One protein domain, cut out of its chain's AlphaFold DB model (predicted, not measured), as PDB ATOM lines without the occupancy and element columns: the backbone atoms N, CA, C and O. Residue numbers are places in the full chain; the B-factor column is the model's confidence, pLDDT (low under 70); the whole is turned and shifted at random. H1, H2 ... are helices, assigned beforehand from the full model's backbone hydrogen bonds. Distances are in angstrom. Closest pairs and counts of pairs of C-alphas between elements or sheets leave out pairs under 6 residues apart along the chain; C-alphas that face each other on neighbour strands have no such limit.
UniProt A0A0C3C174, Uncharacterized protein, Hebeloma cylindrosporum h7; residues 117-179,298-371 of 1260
ATOM      1  N   LEU A 117      -7.276  47.893 -12.276       86.62
ATOM      2  CA  LEU A 117      -7.736  47.006 -13.356       86.62
ATOM      3  C   LEU A 117      -8.862  46.045 -12.925       86.62
ATOM      4  O   LEU A 117      -9.493  45.427 -13.775       86.62
ATOM      5  N   PHE A 118      -9.148  45.941 -11.622       90.88
ATOM      6  CA  PHE A 118     -10.056  44.941 -11.045       90.88
ATOM      7  C   PHE A 118     -11.201  45.576 -10.238       90.88
ATOM      8  O   PHE A 118     -11.656  45.033  -9.229       90.88
ATOM      9  N   GLN A 119     -11.681  46.747 -10.664       87.88
ATOM     10  CA  GLN A 119     -12.630  47.554  -9.887       87.88
ATOM     11  C   GLN A 119     -13.972  46.866  -9.600       87.88
ATOM     12  O   GLN A 119     -14.554  47.123  -8.550       87.88
ATOM     13  N   ASP A 120     -14.442  45.941 -10.440       87.56
ATOM     14  CA  ASP A 120     -15.654  45.162 -10.138       87.56
ATOM     15  C   ASP A 120     -15.431  44.158  -8.991       87.56
ATOM     16  O   ASP A 120     -16.320  43.955  -8.164       87.56
ATOM     17  N   GLN A 121     -14.220  43.599  -8.861       91.25
ATOM     18  CA  GLN A 121     -13.833  42.767  -7.713       91.25
ATOM     19  C   GLN A 121     -13.714  43.607  -6.434       91.25
ATOM     20  O   GLN A 121     -14.111  43.147  -5.363       91.25
ATOM     21  N   VAL A 122     -13.206  44.841  -6.540       90.69
ATOM     22  CA  VAL A 122     -13.161  45.801  -5.423       90.69
ATOM     23  C   VAL A 122     -14.574  46.199  -4.991       90.69
ATOM     24  O   VAL A 122     -14.868  46.162  -3.795       90.69
ATOM     25  N   ARG A 123     -15.468  46.505  -5.946       88.38
ATOM     26  CA  ARG A 123     -16.870  46.867  -5.687       88.38
ATOM     27  C   ARG A 123     -17.620  45.735  -4.983       88.38
ATOM     28  O   ARG A 123     -18.165  45.970  -3.912       88.38
ATOM     29  N   ALA A 124     -17.545  44.507  -5.500       88.69
ATOM     30  CA  ALA A 124     -18.186  43.342  -4.887       88.69
ATOM     31  C   ALA A 124     -17.673  43.047  -3.461       88.69
ATOM     32  O   ALA A 124     -18.411  42.540  -2.617       88.69
ATOM     33  N   THR A 125     -16.405  43.358  -3.161       91.75
ATOM     34  CA  THR A 125     -15.851  43.212  -1.803       91.75
ATOM     35  C   THR A 125     -16.334  44.322  -0.867       91.75
ATOM     36  O   THR A 125     -16.678  44.034   0.277       91.75
ATOM     37  N   TRP A 126     -16.444  45.565  -1.348       88.56
ATOM     38  CA  TRP A 126     -17.110  46.655  -0.621       88.56
ATOM     39  C   TRP A 126     -18.578  46.321  -0.318       88.56
ATOM     40  O   TRP A 126     -19.012  46.432   0.826       88.56
ATOM     41  N   GLU A 127     -19.326  45.849  -1.315       86.06
ATOM     42  CA  GLU A 127     -20.728  45.437  -1.178       86.06
ATOM     43  C   GLU A 127     -20.897  44.311  -0.146       86.06
ATOM     44  O   GLU A 127     -21.809  44.371   0.673       86.06
ATOM     45  N   ALA A 128     -19.991  43.327  -0.105       85.81
ATOM     46  CA  ALA A 128     -20.016  42.276   0.914       85.81
ATOM     47  C   ALA A 128     -19.811  42.824   2.343       85.81
ATOM     48  O   ALA A 128     -20.521  42.419   3.266       85.81
ATOM     49  N   LEU A 129     -18.895  43.782   2.534       87.25
ATOM     50  CA  LEU A 129     -18.645  44.425   3.834       87.25
ATOM     51  C   LEU A 129     -19.828  45.281   4.329       87.25
ATOM     52  O   LEU A 129     -19.954  45.500   5.536       87.25
ATOM     53  N   ALA A 130     -20.723  45.719   3.437       83.00
ATOM     54  CA  ALA A 130     -21.931  46.471   3.794       83.00
ATOM     55  C   ALA A 130     -22.932  45.666   4.648       83.00
ATOM     56  O   ALA A 130     -23.718  46.256   5.383       83.00
ATOM     57  N   TRP A 131     -22.895  44.330   4.583       77.19
ATOM     58  CA  TRP A 131     -23.856  43.445   5.265       77.19
ATOM     59  C   TRP A 131     -23.302  42.777   6.535       77.19
ATOM     60  O   TRP A 131     -24.035  42.111   7.268       77.19
ATOM     61  N   VAL A 132     -22.012  42.971   6.826       80.06
ATOM     62  CA  VAL A 132     -21.283  42.319   7.925       80.06
ATOM     63  C   VAL A 132     -21.135  43.273   9.102       80.06
ATOM     64  O   VAL A 132     -20.643  44.386   8.923       80.06
ATOM     65  N   SER A 133     -21.500  42.852  10.319       84.31
ATOM     66  CA  SER A 133     -21.186  43.642  11.517       84.31
ATOM     67  C   SER A 133     -19.678  43.655  11.783       84.31
ATOM     68  O   SER A 133     -19.000  42.634  11.701       84.31
ATOM     69  N   TRP A 134     -19.153  44.823  12.142       86.00
ATOM     70  CA  TRP A 134     -17.721  45.062  12.359       86.00
ATOM     71  C   TRP A 134     -17.121  44.332  13.576       86.00
ATOM     72  O   TRP A 134     -15.899  44.286  13.716       86.00
ATOM     73  N   SER A 135     -17.970  43.790  14.454       83.50
ATOM     74  CA  SER A 135     -17.628  43.069  15.684       83.50
ATOM     75  C   SER A 135     -18.599  41.910  15.955       83.50
ATOM     76  O   SER A 135     -19.704  41.866  15.401       83.50
ATOM     77  N   GLY A 136     -18.159  40.964  16.793       78.69
ATOM     78  CA  GLY A 136     -18.848  39.711  17.124       78.69
ATOM     79  C   GLY A 136     -18.054  38.466  16.705       78.69
ATOM     80  O   GLY A 136     -16.938  38.573  16.189       78.69
ATOM     81  N   ASN A 137     -18.651  37.289  16.900       79.56
ATOM     82  CA  ASN A 137     -18.107  36.000  16.453       79.56
ATOM     83  C   ASN A 137     -18.623  35.652  15.042       79.56
ATOM     84  O   ASN A 137     -19.573  36.262  14.558       79.56
ATOM     85  N   LEU A 138     -18.024  34.664  14.379       77.25
ATOM     86  CA  LEU A 138     -18.463  34.107  13.092       77.25
ATOM     87  C   LEU A 138     -19.196  32.769  13.336       77.25
ATOM     88  O   LEU A 138     -18.581  31.706  13.202       77.25
ATOM     89  N   PRO A 139     -20.488  32.772  13.729       64.44
ATOM     90  CA  PRO A 139     -21.173  31.563  14.201       64.44
ATOM     91  C   PRO A 139     -21.259  30.465  13.134       64.44
ATOM     92  O   PRO A 139     -21.110  29.292  13.448       64.44
ATOM     93  N   ALA A 140     -21.425  30.840  11.864       62.56
ATOM     94  CA  ALA A 140     -21.659  29.923  10.747       62.56
ATOM     95  C   ALA A 140     -20.487  28.995  10.370       62.56
ATOM     96  O   ALA A 140     -20.683  28.050   9.605       62.56
ATOM     97  N   LEU A 141     -19.280  29.285  10.866       67.00
ATOM     98  CA  LEU A 141     -18.072  28.464  10.703       67.00
ATOM     99  C   LEU A 141     -17.440  28.103  12.060       67.00
ATOM    100  O   LEU A 141     -16.364  27.516  12.106       67.00
ATOM    101  N   SER A 142     -18.104  28.448  13.168       62.00
ATOM    102  CA  SER A 142     -17.681  28.060  14.513       62.00
ATOM    103  C   SER A 142     -18.296  26.709  14.885       62.00
ATOM    104  O   SER A 142     -19.476  26.462  14.642       62.00
ATOM    105  N   THR A 143     -17.514  25.840  15.516       61.03
ATOM    106  CA  THR A 143     -17.982  24.570  16.089       61.03
ATOM    107  C   THR A 143     -18.028  24.668  17.615       61.03
ATOM    108  O   THR A 143     -17.466  25.589  18.208       61.03
ATOM    109  N   ASN A 144     -18.589  23.660  18.292       51.12
ATOM    110  CA  ASN A 144     -18.515  23.550  19.759       51.12
ATOM    111  C   ASN A 144     -17.068  23.480  20.310       51.12
ATOM    112  O   ASN A 144     -16.891  23.488  21.524       51.12
ATOM    113  N   ARG A 145     -16.040  23.371  19.448       56.69
ATOM    114  CA  ARG A 145     -14.613  23.289  19.816       56.69
ATOM    115  C   ARG A 145     -13.749  24.422  19.245       56.69
ATOM    116  O   ARG A 145     -12.584  24.524  19.615       56.69
ATOM    117  N   THR A 146     -14.271  25.253  18.343       67.50
ATOM    118  CA  THR A 146     -13.502  26.318  17.677       67.50
ATOM    119  C   THR A 146     -14.416  27.499  17.384       67.50
ATOM    120  O   THR A 146     -15.422  27.330  16.702       67.50
ATOM    121  N   GLN A 147     -14.076  28.687  17.884       77.19
ATOM    122  CA  GLN A 147     -14.819  29.921  17.621       77.19
ATOM    123  C   GLN A 147     -13.920  30.925  16.905       77.19
ATOM    124  O   GLN A 147     -12.792  31.146  17.334       77.19
ATOM    125  N   PHE A 148     -14.442  31.545  15.849       83.12
ATOM    126  CA  PHE A 148     -13.737  32.558  15.060       83.12
ATOM    127  C   PHE A 148     -14.329  33.950  15.306       83.12
ATOM    128  O   PHE A 148     -15.540  34.085  15.508       83.12
ATOM    129  N   VAL A 149     -13.505  34.996  15.255       84.25
ATOM    130  CA  VAL A 149     -13.930  36.392  15.484       84.25
ATOM    131  C   VAL A 149     -14.032  37.189  14.181       84.25
ATOM    132  O   VAL A 149     -13.228  37.013  13.269       84.25
ATOM    133  N   LYS A 150     -14.989  38.127  14.076       83.81
ATOM    134  CA  LYS A 150     -15.182  38.940  12.850       83.81
ATOM    135  C   LYS A 150     -13.969  39.824  12.503       83.81
ATOM    136  O   LYS A 150     -13.850  40.269  11.367       83.81
ATOM    137  N   SER A 151     -13.029  40.027  13.431       82.88
ATOM    138  CA  SER A 151     -11.735  40.675  13.174       82.88
ATOM    139  C   SER A 151     -10.752  39.829  12.351       82.88
ATOM    140  O   SER A 151      -9.903  40.414  11.687       82.88
ATOM    141  N   ALA A 152     -10.873  38.495  12.310       86.75
ATOM    142  CA  ALA A 152     -10.031  37.642  11.455       86.75
ATOM    143  C   ALA A 152     -10.229  37.940   9.953       86.75
ATOM    144  O   ALA A 152      -9.334  37.754   9.132       86.75
ATOM    145  N   LEU A 153     -11.382  38.512   9.583       89.69
ATOM    146  CA  LEU A 153     -11.665  38.964   8.219       89.69
ATOM    147  C   LEU A 153     -10.679  40.043   7.717       89.69
ATOM    148  O   LEU A 153     -10.488  40.182   6.508       89.69
ATOM    149  N   LEU A 154     -10.020  40.778   8.625       91.06
ATOM    150  CA  LEU A 154      -9.040  41.819   8.293       91.06
ATOM    151  C   LEU A 154      -7.779  41.266   7.608       91.06
ATOM    152  O   LEU A 154      -7.182  41.973   6.795       91.06
ATOM    153  N   GLY A 155      -7.363  40.025   7.897       91.25
ATOM    154  CA  GLY A 155      -6.147  39.447   7.311       91.25
ATOM    155  C   GLY A 155      -6.239  39.272   5.793       91.25
ATOM    156  O   GLY A 155      -5.262  39.513   5.078       91.25
ATOM    157  N   PHE A 156      -7.436  38.962   5.287       94.56
ATOM    158  CA  PHE A 156      -7.720  38.848   3.854       94.56
ATOM    159  C   PHE A 156      -7.672  40.198   3.110       94.56
ATOM    160  O   PHE A 156      -7.494  40.216   1.896       94.56
ATOM    161  N   LEU A 157      -7.760  41.332   3.813       94.19
ATOM    162  CA  LEU A 157      -7.600  42.680   3.244       94.19
ATOM    163  C   LEU A 157      -6.219  43.261   3.570       94.19
ATOM    164  O   LEU A 157      -6.067  44.407   3.995       94.19
ATOM    165  N   SER A 158      -5.198  42.423   3.408       93.31
ATOM    166  CA  SER A 158      -3.803  42.765   3.653       93.31
ATOM    167  C   SER A 158      -2.863  41.896   2.811       93.31
ATOM    168  O   SER A 158      -3.239  40.807   2.378       93.31
ATOM    169  N   ARG A 159      -1.607  42.340   2.673       91.94
ATOM    170  CA  ARG A 159      -0.455  41.507   2.264       91.94
ATOM    171  C   ARG A 159       0.300  40.921   3.477       91.94
ATOM    172  O   ARG A 159       1.481  40.609   3.402       91.94
ATOM    173  N   GLY A 160      -0.373  40.809   4.626       90.12
ATOM    174  CA  GLY A 160       0.145  40.117   5.806       90.12
ATOM    175  C   GLY A 160       0.054  38.600   5.651       90.12
ATOM    176  O   GLY A 160      -0.784  38.087   4.904       90.12
ATOM    177  N   TRP A 161       0.908  37.864   6.353       91.31
ATOM    178  CA  TRP A 161       0.864  36.402   6.357       91.31
ATOM    179  C   TRP A 161      -0.420  35.896   7.022       91.31
ATOM    180  O   TRP A 161      -0.892  36.480   7.997       91.31
ATOM    181  N   LEU A 162      -0.990  34.815   6.485       92.94
ATOM    182  CA  LEU A 162      -2.142  34.152   7.094       92.94
ATOM    183  C   LEU A 162      -1.662  33.259   8.246       92.94
ATOM    184  O   LEU A 162      -0.766  32.436   8.053       92.94
ATOM    185  N   SER A 163      -2.251  33.446   9.426       92.44
ATOM    186  CA  SER A 163      -2.020  32.612  10.612       92.44
ATOM    187  C   SER A 163      -2.917  31.373  10.626       92.44
ATOM    188  O   SER A 163      -3.895  31.308   9.878       92.44
ATOM    189  N   ASP A 164      -2.629  30.446  11.543       91.31
ATOM    190  CA  ASP A 164      -3.414  29.243  11.846       91.31
ATOM    191  C   ASP A 164      -4.937  29.489  11.836       91.31
ATOM    192  O   ASP A 164      -5.669  28.780  11.150       91.31
ATOM    193  N   GLU A 165      -5.414  30.555  12.500       90.81
ATOM    194  CA  GLU A 165      -6.841  30.927  12.545       90.81
ATOM    195  C   GLU A 165      -7.438  31.164  11.147       90.81
ATOM    196  O   GLU A 165      -8.546  30.718  10.856       90.81
ATOM    197  N   HIS A 166      -6.703  31.833  10.254       93.25
ATOM    198  CA  HIS A 166      -7.160  32.093   8.887       93.25
ATOM    199  C   HIS A 166      -7.155  30.810   8.049       93.25
ATOM    200  O   HIS A 166      -8.037  30.623   7.213       93.25
ATOM    201  N   VAL A 167      -6.170  29.933   8.262       94.00
ATOM    202  CA  VAL A 167      -6.044  28.653   7.553       94.00
ATOM    203  C   VAL A 167      -7.169  27.702   7.956       94.00
ATOM    204  O   VAL A 167      -7.880  27.208   7.081       94.00
ATOM    205  N   ASP A 168      -7.411  27.517   9.254       92.38
ATOM    206  CA  ASP A 168      -8.505  26.671   9.740       92.38
ATOM    207  C   ASP A 168      -9.885  27.244   9.366       92.38
ATOM    208  O   ASP A 168     -10.769  26.483   8.974       92.38
ATOM    209  N   LEU A 169     -10.071  28.572   9.370       91.19
ATOM    210  CA  LEU A 169     -11.305  29.212   8.885       91.19
ATOM    211  C   LEU A 169     -11.588  28.899   7.402       91.19
ATOM    212  O   LEU A 169     -12.739  28.653   7.032       91.19
ATOM    213  N   MET A 170     -10.553  28.874   6.552       93.19
ATOM    214  CA  MET A 170     -10.689  28.449   5.154       93.19
ATOM    215  C   MET A 170     -10.981  26.944   5.041       93.19
ATOM    216  O   MET A 170     -11.837  26.548   4.248       93.19
ATOM    217  N   LEU A 171     -10.318  26.100   5.840       92.94
ATOM    218  CA  LEU A 171     -10.527  24.648   5.826       92.94
ATOM    219  C   LEU A 171     -11.948  24.254   6.269       92.94
ATOM    220  O   LEU A 171     -12.584  23.449   5.588       92.94
ATOM    221  N   TYR A 172     -12.496  24.863   7.326       90.94
ATOM    222  CA  TYR A 172     -13.893  24.650   7.732       90.94
ATOM    223  C   TYR A 172     -14.898  25.138   6.674       90.94
ATOM    224  O   TYR A 172     -15.952  24.525   6.495       90.94
ATOM    225  N   LEU A 173     -14.587  26.206   5.927       90.25
ATOM    226  CA  LEU A 173     -15.414  26.626   4.789       90.25
ATOM    227  C   LEU A 173     -15.390  25.584   3.656       90.25
ATOM    228  O   LEU A 173     -16.442  25.282   3.094       90.25
ATOM    229  N   LEU A 174     -14.225  25.008   3.345       91.50
ATOM    230  CA  LEU A 174     -14.095  23.934   2.352       91.50
ATOM    231  C   LEU A 174     -14.853  22.672   2.782       91.50
ATOM    232  O   LEU A 174     -15.600  22.117   1.979       91.50
ATOM    233  N   GLU A 175     -14.746  22.266   4.049       90.94
ATOM    234  CA  GLU A 175     -15.534  21.165   4.620       90.94
ATOM    235  C   GLU A 175     -17.041  21.407   4.456       90.94
ATOM    236  O   GLU A 175     -17.786  20.523   4.028       90.94
ATOM    237  N   ALA A 176     -17.488  22.630   4.754       87.31
ATOM    238  CA  ALA A 176     -18.878  23.042   4.648       87.31
ATOM    239  C   ALA A 176     -19.386  23.109   3.194       87.31
ATOM    240  O   ALA A 176     -20.559  22.816   2.959       87.31
ATOM    241  N   GLU A 177     -18.541  23.467   2.221       89.31
ATOM    242  CA  GLU A 177     -18.881  23.410   0.792       89.31
ATOM    243  C   GLU A 177     -18.895  21.963   0.263       89.31
ATOM    244  O   GLU A 177     -19.850  21.584  -0.418       89.31
ATOM    245  N   ILE A 178     -17.920  21.119   0.630       90.69
ATOM    246  CA  ILE A 178     -17.890  19.691   0.253       90.69
ATOM    247  C   ILE A 178     -19.116  18.964   0.810       90.69
ATOM    248  O   ILE A 178     -19.812  18.286   0.056       90.69
ATOM    249  N   LYS A 179     -19.452  19.154   2.091       88.69
ATOM    250  CA  LYS A 179     -20.632  18.525   2.714       88.69
ATOM    251  C   LYS A 179     -21.965  19.057   2.172       88.69
ATOM    252  O   LYS A 179     -22.969  18.359   2.277       88.69
ATOM    253  N   CYS A 298      -1.257  22.997  -7.773       90.19
ATOM    254  CA  CYS A 298      -1.163  24.169  -6.904       90.19
ATOM    255  C   CYS A 298      -0.582  25.371  -7.682       90.19
ATOM    256  O   CYS A 298       0.341  25.172  -8.481       90.19
ATOM    257  N   PRO A 299      -1.069  26.613  -7.478       92.06
ATOM    258  CA  PRO A 299      -0.492  27.799  -8.116       92.06
ATOM    259  C   PRO A 299       0.961  28.049  -7.686       92.06
ATOM    260  O   PRO A 299       1.271  28.021  -6.495       92.06
ATOM    261  N   LEU A 300       1.840  28.334  -8.651       90.19
ATOM    262  CA  LEU A 300       3.253  28.659  -8.417       90.19
ATOM    263  C   LEU A 300       3.406  30.074  -7.837       90.19
ATOM    264  O   LEU A 300       2.986  31.040  -8.463       90.19
ATOM    265  N   GLN A 301       4.082  30.217  -6.704       89.69
ATOM    266  CA  GLN A 301       4.359  31.486  -6.036       89.69
ATOM    267  C   GLN A 301       5.790  31.969  -6.301       89.69
ATOM    268  O   GLN A 301       6.760  31.256  -6.048       89.69
ATOM    269  N   ASN A 302       5.947  33.225  -6.730       86.19
ATOM    270  CA  ASN A 302       7.261  33.856  -6.833       86.19
ATOM    271  C   ASN A 302       7.617  34.611  -5.540       86.19
ATOM    272  O   ASN A 302       7.338  35.801  -5.398       86.19
ATOM    273  N   PHE A 303       8.326  33.933  -4.635       84.25
ATOM    274  CA  PHE A 303       8.759  34.460  -3.332       84.25
ATOM    275  C   PHE A 303       9.627  35.732  -3.374       84.25
ATOM    276  O   PHE A 303       9.812  36.367  -2.338       84.25
ATOM    277  N   SER A 304      10.142  36.140  -4.541       81.31
ATOM    278  CA  SER A 304      10.864  37.416  -4.684       81.31
ATOM    279  C   SER A 304       9.953  38.655  -4.758       81.31
ATOM    280  O   SER A 304      10.445  39.768  -4.584       81.31
ATOM    281  N   ILE A 305       8.646  38.470  -4.993       86.88
ATOM    282  CA  ILE A 305       7.640  39.545  -5.145       86.88
ATOM    283  C   ILE A 305       6.327  39.284  -4.384       86.88
ATOM    284  O   ILE A 305       5.618  40.232  -4.061       86.88
ATOM    285  N   ASP A 306       6.018  38.022  -4.079       89.19
ATOM    286  CA  ASP A 306       4.869  37.575  -3.289       89.19
ATOM    287  C   ASP A 306       5.372  36.598  -2.223       89.19
ATOM    288  O   ASP A 306       5.611  35.425  -2.508       89.19
ATOM    289  N   SER A 307       5.568  37.070  -0.991       87.75
ATOM    290  CA  SER A 307       6.076  36.246   0.116       87.75
ATOM    291  C   SER A 307       4.996  35.817   1.115       87.75
ATOM    292  O   SER A 307       5.324  35.207   2.124       87.75
ATOM    293  N   TRP A 308       3.718  36.120   0.859       92.06
ATOM    294  CA  TRP A 308       2.624  36.008   1.842       92.06
ATOM    295  C   TRP A 308       1.422  35.180   1.362       92.06
ATOM    296  O   TRP A 308       0.514  34.913   2.154       92.06
ATOM    297  N   SER A 309       1.353  34.795   0.085       93.44
ATOM    298  CA  SER A 309       0.163  34.134  -0.483       93.44
ATOM    299  C   SER A 309       0.193  32.600  -0.457       93.44
ATOM    300  O   SER A 309      -0.780  31.978  -0.878       93.44
ATOM    301  N   CYS A 310       1.231  31.976   0.111       93.81
ATOM    302  CA  CYS A 310       1.381  30.513   0.208       93.81
ATOM    303  C   CYS A 310       0.147  29.807   0.792       93.81
ATOM    304  O   CYS A 310      -0.312  28.809   0.235       93.81
ATOM    305  N   GLY A 311      -0.458  30.361   1.848       94.00
ATOM    306  CA  GLY A 311      -1.692  29.823   2.434       94.00
ATOM    307  C   GLY A 311      -2.907  29.909   1.499       94.00
ATOM    308  O   GLY A 311      -3.733  28.999   1.480       94.00
ATOM    309  N   MET A 312      -2.993  30.956   0.668       95.00
ATOM    310  CA  MET A 312      -4.067  31.114  -0.325       95.00
ATOM    311  C   MET A 312      -3.904  30.168  -1.514       95.00
ATOM    312  O   MET A 312      -4.887  29.583  -1.962       95.00
ATOM    313  N   TYR A 313      -2.681  30.016  -2.028       95.31
ATOM    314  CA  TYR A 313      -2.407  29.124  -3.156       95.31
ATOM    315  C   TYR A 313      -2.538  27.651  -2.747       95.31
ATOM    316  O   TYR A 313      -3.190  26.891  -3.458       95.31
ATOM    317  N   SER A 314      -2.052  27.282  -1.555       95.56
ATOM    318  CA  SER A 314      -2.281  25.957  -0.959       95.56
ATOM    319  C   SER A 314      -3.774  25.653  -0.837       95.56
ATOM    320  O   SER A 314      -4.246  24.631  -1.334       95.56
ATOM    321  N   PHE A 315      -4.550  26.576  -0.255       95.81
ATOM    322  CA  PHE A 315      -6.001  26.424  -0.185       95.81
ATOM    323  C   PHE A 315      -6.641  26.271  -1.571       95.81
ATOM    324  O   PHE A 315      -7.514  25.428  -1.760       95.81
ATOM    325  N   ASN A 316      -6.212  27.068  -2.550       94.94
ATOM    326  CA  ASN A 316      -6.756  27.016  -3.898       94.94
ATOM    327  C   ASN A 316      -6.485  25.671  -4.595       94.94
ATOM    328  O   ASN A 316      -7.409  25.143  -5.209       94.94
ATOM    329  N   GLY A 317      -5.291  25.088  -4.447       94.38
ATOM    330  CA  GLY A 317      -4.994  23.743  -4.954       94.38
ATOM    331  C   GLY A 317      -5.850  22.657  -4.289       94.38
ATOM    332  O   GLY A 317      -6.448  21.822  -4.970       94.38
ATOM    333  N   LEU A 318      -6.007  22.731  -2.963       95.31
ATOM    334  CA  LEU A 318      -6.850  21.812  -2.189       95.31
ATOM    335  C   LEU A 318      -8.334  21.897  -2.610       95.31
ATOM    336  O   LEU A 318      -8.973  20.880  -2.886       95.31
ATOM    337  N   ALA A 319      -8.877  23.112  -2.728       93.75
ATOM    338  CA  ALA A 319     -10.257  23.352  -3.151       93.75
ATOM    339  C   ALA A 319     -10.498  22.983  -4.628       93.75
ATOM    340  O   ALA A 319     -11.549  22.426  -4.957       93.75
ATOM    341  N   HIS A 320      -9.523  23.237  -5.510       93.56
ATOM    342  CA  HIS A 320      -9.540  22.775  -6.899       93.56
ATOM    343  C   HIS A 320      -9.638  21.248  -6.966       93.56
ATOM    344  O   HIS A 320     -10.506  20.720  -7.661       93.56
ATOM    345  N   TYR A 321      -8.817  20.527  -6.198       93.19
ATOM    346  CA  TYR A 321      -8.845  19.068  -6.195       93.19
ATOM    347  C   TYR A 321     -10.166  18.492  -5.670       93.19
ATOM    348  O   TYR A 321     -10.742  17.636  -6.345       93.19
ATOM    349  N   PHE A 322     -10.678  18.947  -4.523       91.50
ATOM    350  CA  PHE A 322     -11.876  18.330  -3.941       91.50
ATOM    351  C   PHE A 322     -13.174  18.706  -4.657       91.50
ATOM    352  O   PHE A 322     -14.020  17.834  -4.858       91.50
ATOM    353  N   LEU A 323     -13.335  19.970  -5.064       89.19
ATOM    354  CA  LEU A 323     -14.602  20.476  -5.607       89.19
ATOM    355  C   LEU A 323     -14.628  20.612  -7.137       89.19
ATOM    356  O   LEU A 323     -15.716  20.767  -7.686       89.19
ATOM    357  N   LYS A 324     -13.474  20.565  -7.824       80.44
ATOM    358  CA  LYS A 324     -13.257  20.698  -9.291       80.44
ATOM    359  C   LYS A 324     -13.738  22.010  -9.948       80.44
ATOM    360  O   LYS A 324     -13.134  22.460 -10.913       80.44
ATOM    361  N   GLN A 325     -14.775  22.653  -9.412       76.38
ATOM    362  CA  GLN A 325     -15.357  23.929  -9.853       76.38
ATOM    363  C   GLN A 325     -14.514  25.166  -9.489       76.38
ATOM    364  O   GLN A 325     -14.771  26.255  -9.996       76.38
ATOM    365  N   TYR A 326     -13.543  25.024  -8.583       81.62
ATOM    366  CA  TYR A 326     -12.578  26.077  -8.274       81.62
ATOM    367  C   TYR A 326     -11.492  26.073  -9.358       81.62
ATOM    368  O   TYR A 326     -10.782  25.072  -9.462       81.62
ATOM    369  N   PRO A 327     -11.316  27.142 -10.154       86.62
ATOM    370  CA  PRO A 327     -10.152  27.258 -11.023       86.62
ATOM    371  C   PRO A 327      -8.881  27.437 -10.180       86.62
ATOM    372  O   PRO A 327      -8.928  28.005  -9.083       86.62
ATOM    373  N   LEU A 328      -7.741  26.986 -10.704       89.44
ATOM    374  CA  LEU A 328      -6.440  27.357 -10.150       89.44
ATOM    375  C   LEU A 328      -6.182  28.851 -10.405       89.44
ATOM    376  O   LEU A 328      -6.607  29.390 -11.426       89.44
ATOM    377  N   VAL A 329      -5.494  29.530  -9.485       87.62
ATOM    378  CA  VAL A 329      -5.088  30.928  -9.692       87.62
ATOM    379  C   VAL A 329      -3.991  30.985 -10.759       87.62
ATOM    380  O   VAL A 329      -2.881  30.497 -10.557       87.62
ATOM    381  N   GLU A 330      -4.308  31.594 -11.898       80.62
ATOM    382  CA  GLU A 330      -3.365  31.858 -12.986       80.62
ATOM    383  C   GLU A 330      -2.615  33.189 -12.782       80.62
ATOM    384  O   GLU A 330      -3.009  34.027 -11.972       80.62
ATOM    385  N   ASN A 331      -1.556  33.417 -13.571       78.62
ATOM    386  CA  ASN A 331      -0.814  34.687 -13.656       78.62
ATOM    387  C   ASN A 331      -0.154  35.176 -12.344       78.62
ATOM    388  O   ASN A 331       0.198  36.348 -12.218       78.62
ATOM    389  N   THR A 332       0.128  34.261 -11.413       82.56
ATOM    390  CA  THR A 332       0.830  34.464 -10.123       82.56
ATOM    391  C   THR A 332       2.258  35.040 -10.208       82.56
ATOM    392  O   THR A 332       2.933  35.219  -9.195       82.56
ATOM    393  N   SER A 333       2.725  35.383 -11.410       78.75
ATOM    394  CA  SER A 333       3.850  36.294 -11.645       78.75
ATOM    395  C   SER A 333       3.582  37.740 -11.201       78.75
ATOM    396  O   SER A 333       4.514  38.539 -11.200       78.75
ATOM    397  N   ASP A 334       2.341  38.082 -10.843       86.19
ATOM    398  CA  ASP A 334       1.962  39.349 -10.210       86.19
ATOM    399  C   ASP A 334       1.237  39.064  -8.868       86.19
ATOM    400  O   ASP A 334       0.247  38.320  -8.863       86.19
ATOM    401  N   PRO A 335       1.685  39.632  -7.724       87.00
ATOM    402  CA  PRO A 335       1.047  39.438  -6.415       87.00
ATOM    403  C   PRO A 335      -0.425  39.882  -6.345       87.00
ATOM    404  O   PRO A 335      -1.139  39.482  -5.422       87.00
ATOM    405  N   VAL A 336      -0.917  40.683  -7.296       90.00
ATOM    406  CA  VAL A 336      -2.334  41.076  -7.368       90.00
ATOM    407  C   VAL A 336      -3.259  39.865  -7.513       90.00
ATOM    408  O   VAL A 336      -4.355  39.879  -6.954       90.00
ATOM    409  N   PHE A 337      -2.843  38.781  -8.173       89.62
ATOM    410  CA  PHE A 337      -3.687  37.582  -8.279       89.62
ATOM    411  C   PHE A 337      -3.858  36.866  -6.925       89.62
ATOM    412  O   PHE A 337      -4.948  36.368  -6.629       89.62
ATOM    413  N   GLY A 338      -2.848  36.921  -6.048       89.88
ATOM    414  CA  GLY A 338      -2.962  36.515  -4.644       89.88
ATOM    415  C   GLY A 338      -3.900  37.423  -3.839       89.88
ATOM    416  O   GLY A 338      -4.756  36.933  -3.099       89.88
ATOM    417  N   ASP A 339      -3.819  38.743  -4.034       92.56
ATOM    418  CA  ASP A 339      -4.730  39.711  -3.402       92.56
ATOM    419  C   ASP A 339      -6.199  39.482  -3.821       92.56
ATOM    420  O   ASP A 339      -7.104  39.485  -2.980       92.56
ATOM    421  N   LEU A 340      -6.449  39.223  -5.110       92.25
ATOM    422  CA  LEU A 340      -7.777  38.898  -5.643       92.25
ATOM    423  C   LEU A 340      -8.319  37.581  -5.074       92.25
ATOM    424  O   LEU A 340      -9.510  37.497  -4.761       92.25
ATOM    425  N   ALA A 341      -7.463  36.572  -4.879       92.12
ATOM    426  CA  ALA A 341      -7.846  35.324  -4.224       92.12
ATOM    427  C   ALA A 341      -8.277  35.558  -2.763       92.12
ATOM    428  O   ALA A 341      -9.305  35.024  -2.337       92.12
ATOM    429  N   ARG A 342      -7.561  36.410  -2.009       94.94
ATOM    430  CA  ARG A 342      -7.951  36.805  -0.640       94.94
ATOM    431  C   ARG A 342      -9.301  37.527  -0.616       94.94
ATOM    432  O   ARG A 342     -10.162  37.195   0.197       94.94
ATOM    433  N   MET A 343      -9.523  38.461  -1.544       94.62
ATOM    434  CA  MET A 343     -10.808  39.157  -1.703       94.62
ATOM    435  C   MET A 343     -11.956  38.190  -2.037       94.62
ATOM    436  O   MET A 343     -13.042  38.306  -1.470       94.62
ATOM    437  N   GLY A 344     -11.724  37.215  -2.920       92.75
ATOM    438  CA  GLY A 344     -12.700  36.173  -3.252       92.75
ATOM    439  C   GLY A 344     -13.054  35.281  -2.058       92.75
ATOM    440  O   GLY A 344     -14.234  35.032  -1.809       92.75
ATOM    441  N   MET A 345     -12.046  34.863  -1.287       93.50
ATOM    442  CA  MET A 345     -12.218  34.083  -0.057       93.50
ATOM    443  C   MET A 345     -13.039  34.840   0.992       93.50
ATOM    444  O   MET A 345     -14.035  34.316   1.489       93.50
ATOM    445  N   LEU A 346     -12.695  36.104   1.263       93.56
ATOM    446  CA  LEU A 346     -13.445  36.954   2.187       93.56
ATOM    447  C   LEU A 346     -14.939  37.007   1.831       93.56
ATOM    448  O   LEU A 346     -15.788  36.803   2.697       93.56
ATOM    449  N   ARG A 347     -15.277  37.227   0.553       92.31
ATOM    450  CA  ARG A 347     -16.682  37.265   0.115       92.31
ATOM    451  C   ARG A 347     -17.393  35.924   0.310       92.31
ATOM    452  O   ARG A 347     -18.542  35.939   0.736       92.31
ATOM    453  N   LYS A 348     -16.727  34.785   0.080       89.31
ATOM    454  CA  LYS A 348     -17.296  33.447   0.343       89.31
ATOM    455  C   LYS A 348     -17.565  33.203   1.832       89.31
ATOM    456  O   LYS A 348     -18.636  32.707   2.176       89.31
ATOM    457  N   ILE A 349     -16.643  33.597   2.717       88.94
ATOM    458  CA  ILE A 349     -16.836  33.526   4.179       88.94
ATOM    459  C   ILE A 349     -18.065  34.355   4.587       88.94
ATOM    460  O   ILE A 349     -18.938  33.864   5.307       88.94
ATOM    461  N   ILE A 350     -18.168  35.589   4.082       86.31
ATOM    462  CA  ILE A 350     -19.296  36.497   4.331       86.31
ATOM    463  C   ILE A 350     -20.617  35.907   3.816       86.31
ATOM    464  O   ILE A 350     -21.606  35.872   4.546       86.31
ATOM    465  N   GLU A 351     -20.635  35.400   2.583       85.06
ATOM    466  CA  GLU A 351     -21.810  34.781   1.968       85.06
ATOM    467  C   GLU A 351     -22.285  33.553   2.762       85.06
ATOM    468  O   GLU A 351     -23.484  33.397   3.005       85.06
ATOM    469  N   ARG A 352     -21.354  32.707   3.228       79.50
ATOM    470  CA  ARG A 352     -21.667  31.541   4.067       79.50
ATOM    471  C   ARG A 352     -22.244  31.947   5.422       79.50
ATOM    472  O   ARG A 352     -23.196  31.309   5.867       79.50
ATOM    473  N   CYS A 353     -21.730  33.013   6.038       75.25
ATOM    474  CA  CYS A 353     -22.299  33.572   7.267       75.25
ATOM    475  C   CYS A 353     -23.723  34.092   7.042       75.25
ATOM    476  O   CYS A 353     -24.653  33.661   7.721       75.25
ATOM    477  N   ASN A 354     -23.922  34.931   6.024       72.31
ATOM    478  CA  ASN A 354     -25.230  35.505   5.705       72.31
ATOM    479  C   ASN A 354     -26.283  34.435   5.352       72.31
ATOM    480  O   ASN A 354     -27.457  34.622   5.656       72.31
ATOM    481  N   LYS A 355     -25.877  33.296   4.770       71.44
ATOM    482  CA  LYS A 355     -26.756  32.147   4.469       71.44
ATOM    483  C   LYS A 355     -27.160  31.297   5.685       71.44
ATOM    484  O   LYS A 355     -28.071  30.486   5.550       71.44
ATOM    485  N   ILE A 356     -26.485  31.433   6.828       66.50
ATOM    486  CA  ILE A 356     -26.740  30.646   8.054       66.50
ATOM    487  C   ILE A 356     -27.340  31.502   9.184       66.50
ATOM    488  O   ILE A 356     -27.925  30.964  10.122       66.50
ATOM    489  N   ASN A 357     -27.212  32.828   9.108       50.62
ATOM    490  CA  ASN A 357     -27.570  33.732  10.196       50.62
ATOM    491  C   ASN A 357     -29.040  33.645  10.642       50.62
ATOM    492  O   ASN A 357     -29.980  33.810   9.864       50.62
ATOM    493  N   LEU A 358     -29.207  33.530  11.961       52.12
ATOM    494  CA  LEU A 358     -30.419  33.935  12.671       52.12
ATOM    495  C   LEU A 358     -30.647  35.457  12.499       52.12
ATOM    496  O   LEU A 358     -29.679  36.189  12.267       52.12
ATOM    497  N   PRO A 359     -31.883  35.977  12.670       45.44
ATOM    498  CA  PRO A 359     -32.230  37.375  12.355       45.44
ATOM    499  C   PRO A 359     -31.443  38.484  13.081       45.44
ATOM    500  O   PRO A 359     -31.628  39.658  12.774       45.44
ATOM    501  N   THR A 360     -30.596  38.144  14.054       47.12
ATOM    502  CA  THR A 360     -29.842  39.078  14.904       47.12
ATOM    503  C   THR A 360     -28.442  39.439  14.397       47.12
ATOM    504  O   THR A 360     -27.886  40.422  14.878       47.12
ATOM    505  N   ASP A 361     -27.851  38.670  13.473       50.25
ATOM    506  CA  ASP A 361     -26.419  38.795  13.113       50.25
ATOM    507  C   ASP A 361     -26.137  39.495  11.768       50.25
ATOM    508  O   ASP A 361     -24.999  39.895  11.494       50.25
ATOM    509  N   CYS A 362     -27.159  39.680  10.928       55.47
ATOM    510  CA  CYS A 362     -27.049  40.482   9.710       55.47
ATOM    511  C   CYS A 362     -27.033  41.974  10.063       55.47
ATOM    512  O   CYS A 362     -27.925  42.471  10.755       55.47
ATOM    513  N   ALA A 363     -26.049  42.723   9.559       57.97
ATOM    514  CA  ALA A 363     -26.054  44.164   9.749       57.97
ATOM    515  C   ALA A 363     -27.129  44.798   8.857       57.97
ATOM    516  O   ALA A 363     -26.982  44.822   7.640       57.97
ATOM    517  N   LEU A 364     -28.173  45.365   9.470       59.47
ATOM    518  CA  LEU A 364     -28.997  46.384   8.816       59.47
ATOM    519  C   LEU A 364     -28.080  47.577   8.467       59.47
ATOM    520  O   LEU A 364     -27.506  48.153   9.407       59.47
ATOM    521  N   PRO A 365     -27.902  47.927   7.176       56.28
ATOM    522  CA  PRO A 365     -27.109  49.084   6.778       56.28
ATOM    523  C   PRO A 365     -27.856  50.370   7.137       56.28
ATOM    524  O   PRO A 365     -29.057  50.478   6.890       56.28
ATOM    525  N   LEU A 366     -27.158  51.360   7.695       54.59
ATOM    526  CA  LEU A 366     -27.748  52.676   7.985       54.59
ATOM    527  C   LEU A 366     -27.722  53.606   6.761       54.59
ATOM    528  O   LEU A 366     -28.340  54.669   6.771       54.59
ATOM    529  N   THR A 367     -27.018  53.203   5.702       51.00
ATOM    530  CA  THR A 367     -26.878  53.930   4.437       51.00
ATOM    531  C   THR A 367     -27.221  53.025   3.254       51.00
ATOM    532  O   THR A 367     -26.935  51.828   3.264       51.00
ATOM    533  N   SER A 368     -27.864  53.582   2.221       46.78
ATOM    534  CA  SER A 368     -28.215  52.815   1.019       46.78
ATOM    535  C   SER A 368     -26.975  52.593   0.141       46.78
ATOM    536  O   SER A 368     -26.292  53.577  -0.165       46.78
ATOM    537  N   PRO A 369     -26.705  51.365  -0.354       44.66
ATOM    538  CA  PRO A 369     -25.569  51.094  -1.245       44.66
ATOM    539  C   PRO A 369     -25.500  52.014  -2.476       44.66
ATOM    540  O   PRO A 369     -24.416  52.321  -2.964       44.66
ATOM    541  N   LEU A 370     -26.648  52.522  -2.943       42.38
ATOM    542  CA  LEU A 370     -26.747  53.429  -4.093       42.38
ATOM    543  C   LEU A 370     -26.118  54.815  -3.869       42.38
ATOM    544  O   LEU A 370     -25.751  55.460  -4.846       42.38
ATOM    545  N   GLN A 371     -25.962  55.284  -2.625       43.22
ATOM    546  CA  GLN A 371     -25.247  56.541  -2.348       43.22
ATOM    547  C   GLN A 371     -23.720  56.374  -2.387       43.22
ATOM    548  O   GLN A 371     -22.989  57.356  -2.492       43.22
TER     549      GLN A 371
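This is residues 117 to 179 and 298 to 371 of the 1260 residues of an uncharacterized protein of Hebeloma cylindrosporum h7 (UniProt A0A0C3C174). A long helix, H5, runs through the middle, with H1 packed along one side of it and, on the opposite side, H3 and H4 lying side by side and crossing it steeply; the short H2 packs along H5 on a further side. Long unnamed stretches loop round these helices, and the last of them, residues 355 to 371, trails away from the end of H5. There are 137 residues printed, with five named helices in the order H1 to H5 and no named strand; the class is all helix, though 68 residues, under half, are in named elements. The whole is compact, with a radius of gyration of the C-alphas of 15.3 A and spans of 44 by 40 by 26 A.

H1 is residues 119 to 129, beginning at C-alpha 119 (-12.630, 47.554, -9.887), and is 15.3 A long. H2 is residues 150 to 157, 12.8 A. H3 is residues 164 to 179, 22.2 A, and ends at C-alpha 179 (-20.632, 18.525, 2.714). H4 is residues 310 to 323, 19.7 A. H5, residues 336 to 354, is the longest at 26.9 A and ends at C-alpha 354 (-25.230, 35.505, 5.705).

H5 is the hub, touching the four other helices. H1 touches it, closest at the C-alphas of Ala 128 and Arg 347, 6.1 A apart, the same way at a shallow tilt of 32 degrees, only just short of steep. H2 touches residues 339 to 346 of H5, closest at the C-alphas of Phe 156 and Arg 342, 4.9 A, opposite ways at a shallow tilt of 24 degrees. H4 touches H5 with residues 312 to 313 alone, closest at the C-alphas of Met 312 and Ala 341, 6.9 A, at a steep tilt of 59 degrees. H3 and H5 only just touch, with 3 pairs of C-alphas within 8 A, the closest those of Leu 173 and Ile 349 at 7.1 A, at a steep tilt of 62 degrees. H3 and H4 touch, closest at the C-alphas of Leu 174 and Ala 319, 6.7 A, the same way at a shallow tilt of 10 degrees. H1 is apart from H2, H3 and H4. In H1, H3, H4 and H5 every O i to N i+4 pair is within hydrogen-bond range; in H2 0 of 4 are, against 3 of 5 O i to N i+3 pairs.

The two C-alphas farthest apart, those of Ser 304 and Pro 359, are 46.3 A apart. Residues 180 to 297 are not printed, and C-alphas 179 and 298 are 22.4 A apart across the cut. The links H1 to H2 and H4 to H5 are long. The mean pLDDT of the printed part is 82.5; residues 139 to 146 and 356 to 371 are under 70.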